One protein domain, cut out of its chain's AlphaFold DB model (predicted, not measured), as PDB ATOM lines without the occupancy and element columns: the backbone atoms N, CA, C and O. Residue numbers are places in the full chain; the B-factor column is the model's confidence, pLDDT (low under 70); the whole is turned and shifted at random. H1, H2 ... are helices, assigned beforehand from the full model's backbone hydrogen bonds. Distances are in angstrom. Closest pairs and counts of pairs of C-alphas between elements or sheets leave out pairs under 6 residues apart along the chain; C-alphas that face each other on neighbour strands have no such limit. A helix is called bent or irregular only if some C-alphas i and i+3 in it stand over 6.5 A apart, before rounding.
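Overview. This is residues 7 to 64 of the 185 residues of an uncharacterized protein of Phycisphaerales bacterium (UniProt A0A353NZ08). The model is an open V: the short helix H1 and the longer H2 lie side by side as a hairpin and make one arm, and the long helix H3 makes the other. H3 starts beside the end of H2, and its residues 51 to 64 stick out free. The printed part has 58 residues with three named helices, H1, H2 and H3 along the chain, and no named strand; the class is all helix. It is only just compact, close to loose, with a radius of gyration of the C-alphas of 12.0 A, and flat, spanning 34 by 28 by 14 A.

Along the chain. H1 is residues 9 to 16, 10.6 A from first to last C-alpha, and begins with C-alpha 9 at (198.629, 154.686, 267.616). H2 is residues 22 to 36, 20.8 A long, and ends with C-alpha 36 at (191.906, 159.615, 271.637). H3 is residues 40 to 64, 34.5 A long, and ends with C-alpha 64 at (218.447, 169.765, 262.453). H3 is irregular, with C-alphas 41 and 44 at 7.8 A, and has a kink of 25 degrees near residue 47.

Arrangement. H1 and H2 touch as a helical hairpin, at a shallow tilt of 29 degrees, opposite ways; their closest C-alphas, those of Ala 16 and Ala 25, are 4.9 A apart. H2 and H3 form a second helical hairpin, at a steep tilt of 39 degrees, opposite ways. Residues 33 to 36 of H2 touch residues 42 to 46 of H3, and the closest C-alphas, those of Leu 36 and Tyr 42, are 6.4 A apart. H1 and H3 only just touch, with 3 pairs of C-alphas within 8 A, at a steep tilt of 63 degrees, the same way; the closest are those of Phe 9 and Phe 49, 6.8 A apart. The helix packing is mostly crossed, but only just. In H1 and H2 every O i to N i+4 pair is within hydrogen-bond range; in H3, 19 of 21 are.

Size, cuts and confidence. The two C-alphas farthest apart, those of Leu 41 and Lys 64, are 35.2 A apart. Residues 18 to 23 also stand free. The printed part has no cut, and both links, H1 to H2 and H2 to H3, are tight. The mean pLDDT of the printed part is 84.0; residues 57 to 64 are under 70.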
ATOM      1  N   LEU A   7     199.120 150.547 272.430       93.56
ATOM      2  CA  LEU A   7     199.778 150.672 271.122       93.56
ATOM      3  C   LEU A   7     198.801 151.083 270.012       93.56
ATOM      4  O   LEU A   7     199.077 150.898 268.827       93.56
ATOM      5  N   TYR A   8     197.651 151.656 270.377       95.00
ATOM      6  CA  TYR A   8     196.571 151.999 269.443       95.00
ATOM      7  C   TYR A   8     197.002 152.979 268.340       95.00
ATOM      8  O   TYR A   8     196.381 153.034 267.280       95.00
ATOM      9  N   PHE A   9     198.071 153.743 268.576       94.19
ATOM     10  CA  PHE A   9     198.629 154.686 267.616       94.19
ATOM     11  C   PHE A   9     199.358 153.999 266.449       94.19
ATOM     12  O   PHE A   9     199.419 154.574 265.366       94.19
ATOM     13  N   ILE A  10     199.861 152.766 266.617       94.44
ATOM     14  CA  ILE A  10     200.573 152.025 265.559       94.44
ATOM     15  C   ILE A  10     199.705 151.810 264.312       94.44
ATOM     16  O   ILE A  10     200.137 152.222 263.235       94.44
ATOM     17  N   PRO A  11     198.493 151.226 264.392       95.81
ATOM     18  CA  PRO A  11     197.659 151.053 263.203       95.81
ATOM     19  C   PRO A  11     197.230 152.392 262.585       95.81
ATOM     20  O   PRO A  11     197.184 152.508 261.364       95.81
ATOM     21  N   ILE A  12     197.001 153.432 263.400       95.44
ATOM     22  CA  ILE A  12     196.654 154.777 262.908       95.44
ATOM     23  C   ILE A  12     197.797 155.355 262.058       95.44
ATOM     24  O   ILE A  12     197.560 155.883 260.969       95.44
ATOM     25  N   LEU A  13     199.042 155.230 262.527       94.12
ATOM     26  CA  LEU A  13     200.221 155.646 261.769       94.12
ATOM     27  C   LEU A  13     200.427 154.769 260.529       94.12
ATOM     28  O   LEU A  13     200.687 155.296 259.452       94.12
ATOM     29  N   GLN A  14     200.265 153.449 260.651       95.25
ATOM     30  CA  GLN A  14     200.412 152.515 259.534       95.25
ATOM     31  C   GLN A  14     199.468 152.858 258.374       95.25
ATOM     32  O   GLN A  14     199.868 152.770 257.213       95.25
ATOM     33  N   ASP A  15     198.233 153.256 258.667       95.19
ATOM     34  CA  ASP A  15     197.276 153.645 257.637       95.19
ATOM     35  C   ASP A  15     197.610 155.002 257.016       95.19
ATOM     36  O   ASP A  15     197.518 155.156 255.796       95.19
ATOM     37  N   ALA A  16     198.096 155.959 257.809       92.75
ATOM     38  CA  ALA A  16     198.582 157.231 257.279       92.75
ATOM     39  C   ALA A  16     199.778 157.059 256.327       92.75
ATOM     40  O   ALA A  16     199.843 157.734 255.300       92.75
ATOM     41  N   LEU A  17     200.682 156.118 256.620       92.06
ATOM     42  CA  LEU A  17     201.854 155.819 255.787       92.06
ATOM     43  C   LEU A  17     201.501 155.232 254.408       92.06
ATOM     44  O   LEU A  17     202.326 155.281 253.500       92.06
ATOM     45  N   LYS A  18     200.288 154.696 254.221       95.38
ATOM     46  CA  LYS A  18     199.811 154.168 252.927       95.38
ATOM     47  C   LYS A  18     199.162 155.238 252.044       95.38
ATOM     48  O   LYS A  18     198.822 154.961 250.893       95.38
ATOM     49  N   ALA A  19     198.915 156.433 252.576       93.75
ATOM     50  CA  ALA A  19     198.177 157.468 251.868       93.75
ATOM     51  C   ALA A  19     199.009 158.109 250.748       93.75
ATOM     52  O   ALA A  19     200.214 158.308 250.871       93.75
ATOM     53  N   LYS A  20     198.332 158.514 249.665       92.56
ATOM     54  CA  LYS A  20     198.959 159.234 248.544       92.56
ATOM     55  C   LYS A  20     199.503 160.608 248.961       92.56
ATOM     56  O   LYS A  20     200.542 161.028 248.463       92.56
ATOM     57  N   ASP A  21     198.805 161.295 249.868       92.38
ATOM     58  CA  ASP A  21     199.266 162.534 250.505       92.38
ATOM     59  C   ASP A  21     199.727 162.236 251.936       92.38
ATOM     60  O   ASP A  21     198.954 162.305 252.898       92.38
ATOM     61  N   LEU A  22     201.007 161.877 252.055       80.38
ATOM     62  CA  LEU A  22     201.624 161.452 253.307       80.38
ATOM     63  C   LEU A  22     201.578 162.541 254.389       80.38
ATOM     64  O   LEU A  22     201.269 162.257 255.545       80.38
ATOM     65  N   LYS A  23     201.866 163.797 254.028       73.00
ATOM     66  CA  LYS A  23     201.962 164.902 254.993       73.00
ATOM     67  C   LYS A  23     200.601 165.209 255.611       73.00
ATOM     68  O   LYS A  23     200.492 165.323 256.833       73.00
ATOM     69  N   SER A  24     199.561 165.314 254.781       80.69
ATOM     70  CA  SER A  24     198.196 165.529 255.272       80.69
ATOM     71  C   SER A  24     197.713 164.344 256.110       80.69
ATOM     72  O   SER A  24     197.111 164.535 257.168       80.69
ATOM     73  N   ALA A  25     198.015 163.116 255.678       86.81
ATOM     74  CA  ALA A  25     197.609 161.908 256.385       86.81
ATOM     75  C   ALA A  25     198.274 161.775 257.763       86.81
ATOM     76  O   ALA A  25     197.578 161.515 258.743       86.81
ATOM     77  N   LEU A  26     199.584 162.017 257.867       83.44
ATOM     78  CA  LEU A  26     200.298 161.999 259.148       83.44
ATOM     79  C   LEU A  26     199.794 163.093 260.093       83.44
ATOM     80  O   LEU A  26     199.574 162.823 261.270       83.44
ATOM     81  N   SER A  27     199.534 164.303 259.587       79.69
ATOM     82  CA  SER A  27     198.947 165.377 260.398       79.69
ATOM     83  C   SER A  27     197.591 164.966 260.984       79.69
ATOM     84  O   SER A  27     197.378 165.097 262.190       79.69
ATOM     85  N   LYS A  28     196.708 164.379 260.163       88.81
ATOM     86  CA  LYS A  28     195.411 163.854 260.618       88.81
ATOM     87  C   LYS A  28     195.562 162.714 261.624       88.81
ATOM     88  O   LYS A  28     194.826 162.678 262.608       88.81
ATOM     89  N   ALA A  29     196.509 161.804 261.401       92.12
ATOM     90  CA  ALA A  29     196.804 160.708 262.318       92.12
ATOM     91  C   ALA A  29     197.230 161.222 263.697       92.12
ATOM     92  O   ALA A  29     196.665 160.790 264.699       92.12
ATOM     93  N   VAL A  30     198.151 162.188 263.751       89.50
ATOM     94  CA  VAL A  30     198.589 162.804 265.012       89.50
ATOM     95  C   VAL A  30     197.414 163.475 265.723       89.50
ATOM     96  O   VAL A  30     197.209 163.222 266.905       89.50
ATOM     97  N   THR A  31     196.585 164.253 265.014       88.75
ATOM     98  CA  THR A  31     195.375 164.853 265.606       88.75
ATOM     99  C   THR A  31     194.438 163.798 266.196       88.75
ATOM    100  O   THR A  31     193.922 163.984 267.298       88.75
ATOM    101  N   ASN A  32     194.234 162.682 265.491       93.88
ATOM    102  CA  ASN A  32     193.388 161.589 265.961       93.88
ATOM    103  C   ASN A  32     193.958 160.932 267.229       93.88
ATOM    104  O   ASN A  32     193.246 160.774 268.217       93.88
ATOM    105  N   ILE A  33     195.259 160.626 267.236       90.88
ATOM    106  CA  ILE A  33     195.960 160.069 268.400       90.88
ATOM    107  C   ILE A  33     195.834 161.012 269.605       90.88
ATOM    108  O   ILE A  33     195.434 160.589 270.684       90.88
ATOM    109  N   THR A  34     196.077 162.313 269.424       87.88
ATOM    110  CA  THR A  34     195.924 163.303 270.501       87.88
ATOM    111  C   THR A  34     194.495 163.381 271.031       87.88
ATOM    112  O   THR A  34     194.294 163.547 272.233       87.88
ATOM    113  N   GLN A  35     193.487 163.271 270.164       91.50
ATOM    114  CA  GLN A  35     192.093 163.320 270.592       91.50
ATOM    115  C   GLN A  35     191.687 162.060 271.366       91.50
ATOM    116  O   GLN A  35     191.005 162.182 272.382       91.50
ATOM    117  N   LEU A  36     192.131 160.879 270.929       93.88
ATOM    118  CA  LEU A  36     191.906 159.615 271.637       93.88
ATOM    119  C   LEU A  36     192.604 159.598 272.999       93.88
ATOM    120  O   LEU A  36     192.003 159.177 273.982       93.88
ATOM    121  N   GLY A  37     193.819 160.141 273.088       92.19
ATOM    122  CA  GLY A  37     194.581 160.240 274.336       92.19
ATOM    123  C   GLY A  37     193.937 161.081 275.446       92.19
ATOM    124  O   GLY A  37     194.382 161.002 276.588       92.19
ATOM    125  N   LYS A  38     192.890 161.869 275.151       91.94
ATOM    126  CA  LYS A  38     192.108 162.597 276.171       91.94
ATOM    127  C   LYS A  38     191.179 161.688 276.973       91.94
ATOM    128  O   LYS A  38     190.739 162.077 278.053       91.94
ATOM    129  N   ASP A  39     190.844 160.517 276.442       94.44
ATOM    130  CA  ASP A  39     190.076 159.507 277.157       94.44
ATOM    131  C   ASP A  39     191.024 158.697 278.055       94.44
ATOM    132  O   ASP A  39     192.053 158.183 277.608       94.44
ATOM    133  N   ASN A  40     190.657 158.560 279.333       91.62
ATOM    134  CA  ASN A  40     191.413 157.795 280.325       91.62
ATOM    135  C   ASN A  40     191.711 156.358 279.870       91.62
ATOM    136  O   ASN A  40     192.728 155.799 280.272       91.62
ATOM    137  N   LEU A  41     190.868 155.771 279.014       94.44
ATOM    138  CA  LEU A  41     191.078 154.431 278.462       94.44
ATOM    139  C   LEU A  41     192.303 154.321 277.540       94.44
ATOM    140  O   LEU A  41     192.801 153.212 277.350       94.44
ATOM    141  N   TYR A  42     192.771 155.432 276.967       94.62
ATOM    142  CA  TYR A  42     193.913 155.487 276.045       94.62
ATOM    143  C   TYR A  42     195.101 156.265 276.613       94.62
ATOM    144  O   TYR A  42     196.086 156.476 275.902       94.62
ATOM    145  N   LYS A  43     195.024 156.689 277.880       92.50
ATOM    146  CA  LYS A  43     196.037 157.533 278.520       92.50
ATOM    147  C   LYS A  43     197.440 156.932 278.414       92.50
ATOM    148  O   LYS A  43     198.347 157.590 277.921       92.50
ATOM    149  N   GLU A  44     197.600 155.667 278.795       93.19
ATOM    150  CA  GLU A  44     198.894 154.975 278.748       93.19
ATOM    151  C   GLU A  44     199.431 154.839 277.315       93.19
ATOM    152  O   GLU A  44     200.600 155.116 277.048       93.19
ATOM    153  N   GLY A  45     198.568 154.506 276.352       94.75
ATOM    154  CA  GLY A  45     198.978 154.452 274.950       94.75
ATOM    155  C   GLY A  45     199.365 155.815 274.380       94.75
ATOM    156  O   GLY A  45     200.244 155.900 273.523       94.75
ATOM    157  N   PHE A  46     198.743 156.891 274.863       94.88
ATOM    158  CA  PHE A  46     199.119 158.248 274.489       94.88
ATOM    159  C   PHE A  46     200.461 158.655 275.103       94.88
ATOM    160  O   PHE A  46     201.291 159.222 274.398       94.88
ATOM    161  N   GLU A  47     200.731 158.295 276.361       90.06
ATOM    162  CA  GLU A  47     202.044 158.496 276.988       90.06
ATOM    163  C   GLU A  47     203.150 157.741 276.230       90.06
ATOM    164  O   GLU A  47     204.223 158.294 275.985       90.06
ATOM    165  N   ASN A  48     202.888 156.508 275.785       91.94
ATOM    166  CA  ASN A  48     203.820 155.744 274.948       91.94
ATOM    167  C   ASN A  48     204.060 156.410 273.586       91.94
ATOM    168  O   ASN A  48     205.205 156.503 273.141       91.94
ATOM    169  N   PHE A  49     203.005 156.923 272.947       91.31
ATOM    170  CA  PHE A  49     203.133 157.710 271.721       91.31
ATOM    171  C   PHE A  49     203.986 158.966 271.939       91.31
ATOM    172  O   PHE A  49     204.883 159.234 271.146       91.31
ATOM    173  N   GLN A  50     203.754 159.716 273.020       84.06
ATOM    174  CA  GLN A  50     204.543 160.905 273.346       84.06
ATOM    175  C   GLN A  50     206.014 160.565 273.593       84.06
ATOM    176  O   GLN A  50     206.874 161.256 273.063       84.06
ATOM    177  N   LYS A  51     206.317 159.482 274.323       84.62
ATOM    178  CA  LYS A  51     207.698 159.002 274.508       84.62
ATOM    179  C   LYS A  51     208.363 158.684 273.172       84.62
ATOM    180  O   LYS A  51     209.467 159.147 272.925       84.62
ATOM    181  N   PHE A  52     207.678 157.945 272.301       87.56
ATOM    182  CA  PHE A  52     208.183 157.625 270.967       87.56
ATOM    183  C   PHE A  52     208.454 158.887 270.139       87.56
ATOM    184  O   PHE A  52     209.514 159.019 269.539       87.56
ATOM    185  N   ILE A  53     207.505 159.824 270.116       79.88
ATOM    186  CA  ILE A  53     207.632 161.068 269.360       79.88
ATOM    187  C   ILE A  53     208.737 161.958 269.925       79.88
ATOM    188  O   ILE A  53     209.489 162.521 269.140       79.88
ATOM    189  N   ASN A  54     208.868 162.057 271.247       72.69
ATOM    190  CA  ASN A  54     209.955 162.793 271.884       72.69
ATOM    191  C   ASN A  54     211.306 162.169 271.543       72.69
ATOM    192  O   ASN A  54     212.188 162.899 271.131       72.69
ATOM    193  N   GLU A  55     211.442 160.842 271.582       77.25
ATOM    194  CA  GLU A  55     212.684 160.175 271.174       77.25
ATOM    195  C   GLU A  55     213.021 160.459 269.699       77.25
ATOM    196  O   GLU A  55     214.168 160.715 269.343       77.25
ATOM    197  N   VAL A  56     212.008 160.471 268.824       74.81
ATOM    198  CA  VAL A  56     212.173 160.808 267.401       74.81
ATOM    199  C   VAL A  56     212.499 162.289 267.197       74.81
ATOM    200  O   VAL A  56     213.291 162.605 266.312       74.81
ATOM    201  N   TYR A  57     211.915 163.201 267.975       55.38
ATOM    202  CA  TYR A  57     212.202 164.634 267.887       55.38
ATOM    203  C   TYR A  57     213.529 165.000 268.518       55.38
ATOM    204  O   TYR A  57     214.221 165.815 267.939       55.38
ATOM    205  N   ASP A  58     213.917 164.400 269.636       57.31
ATOM    206  CA  ASP A  58     215.253 164.561 270.198       57.31
ATOM    207  C   ASP A  58     216.279 164.095 269.159       57.31
ATOM    208  O   ASP A  58     217.256 164.793 268.893       57.31
ATOM    209  N   PHE A  59     215.985 163.007 268.443       55.97
ATOM    210  CA  PHE A  59     216.769 162.584 267.288       55.97
ATOM    211  C   PHE A  59     216.738 163.602 266.126       55.97
ATOM    212  O   PHE A  59     217.779 163.893 265.548       55.97
ATOM    213  N   ASP A  60     215.585 164.186 265.782       44.56
ATOM    214  CA  ASP A  60     215.430 165.152 264.678       44.56
ATOM    215  C   ASP A  60     215.991 166.553 264.997       44.56
ATOM    216  O   ASP A  60     216.536 167.207 264.113       44.56
ATOM    217  N   ASP A  61     215.942 167.014 266.246       45.38
ATOM    218  CA  ASP A  61     216.565 168.253 266.723       45.38
ATOM    219  C   ASP A  61     218.088 168.105 266.772       45.38
ATOM    220  O   ASP A  61     218.805 169.044 266.412       45.38
ATOM    221  N   ILE A  62     218.588 166.914 267.129       48.69
ATOM    222  CA  ILE A  62     219.999 166.541 266.961       48.69
ATOM    223  C   ILE A  62     220.386 166.564 265.474       48.69
ATOM    224  O   ILE A  62     221.471 167.037 265.140       48.69
ATOM    225  N   LEU A  63     219.516 166.120 264.563       38.19
ATOM    226  CA  LEU A  63     219.781 166.172 263.122       38.19
ATOM    227  C   LEU A  63     219.681 167.599 262.550       38.19
ATOM    228  O   LEU A  63     220.498 167.976 261.716       38.19
ATOM    229  N   LYS A  64     218.722 168.420 262.991       42.31
ATOM    230  CA  LYS A  64     218.447 169.765 262.453       42.31
ATOM    231  C   LYS A  64     219.384 170.845 262.972       42.31
ATOM    232  O   LYS A  64     219.788 171.695 262.183       42.31
TER     233      LYS A  64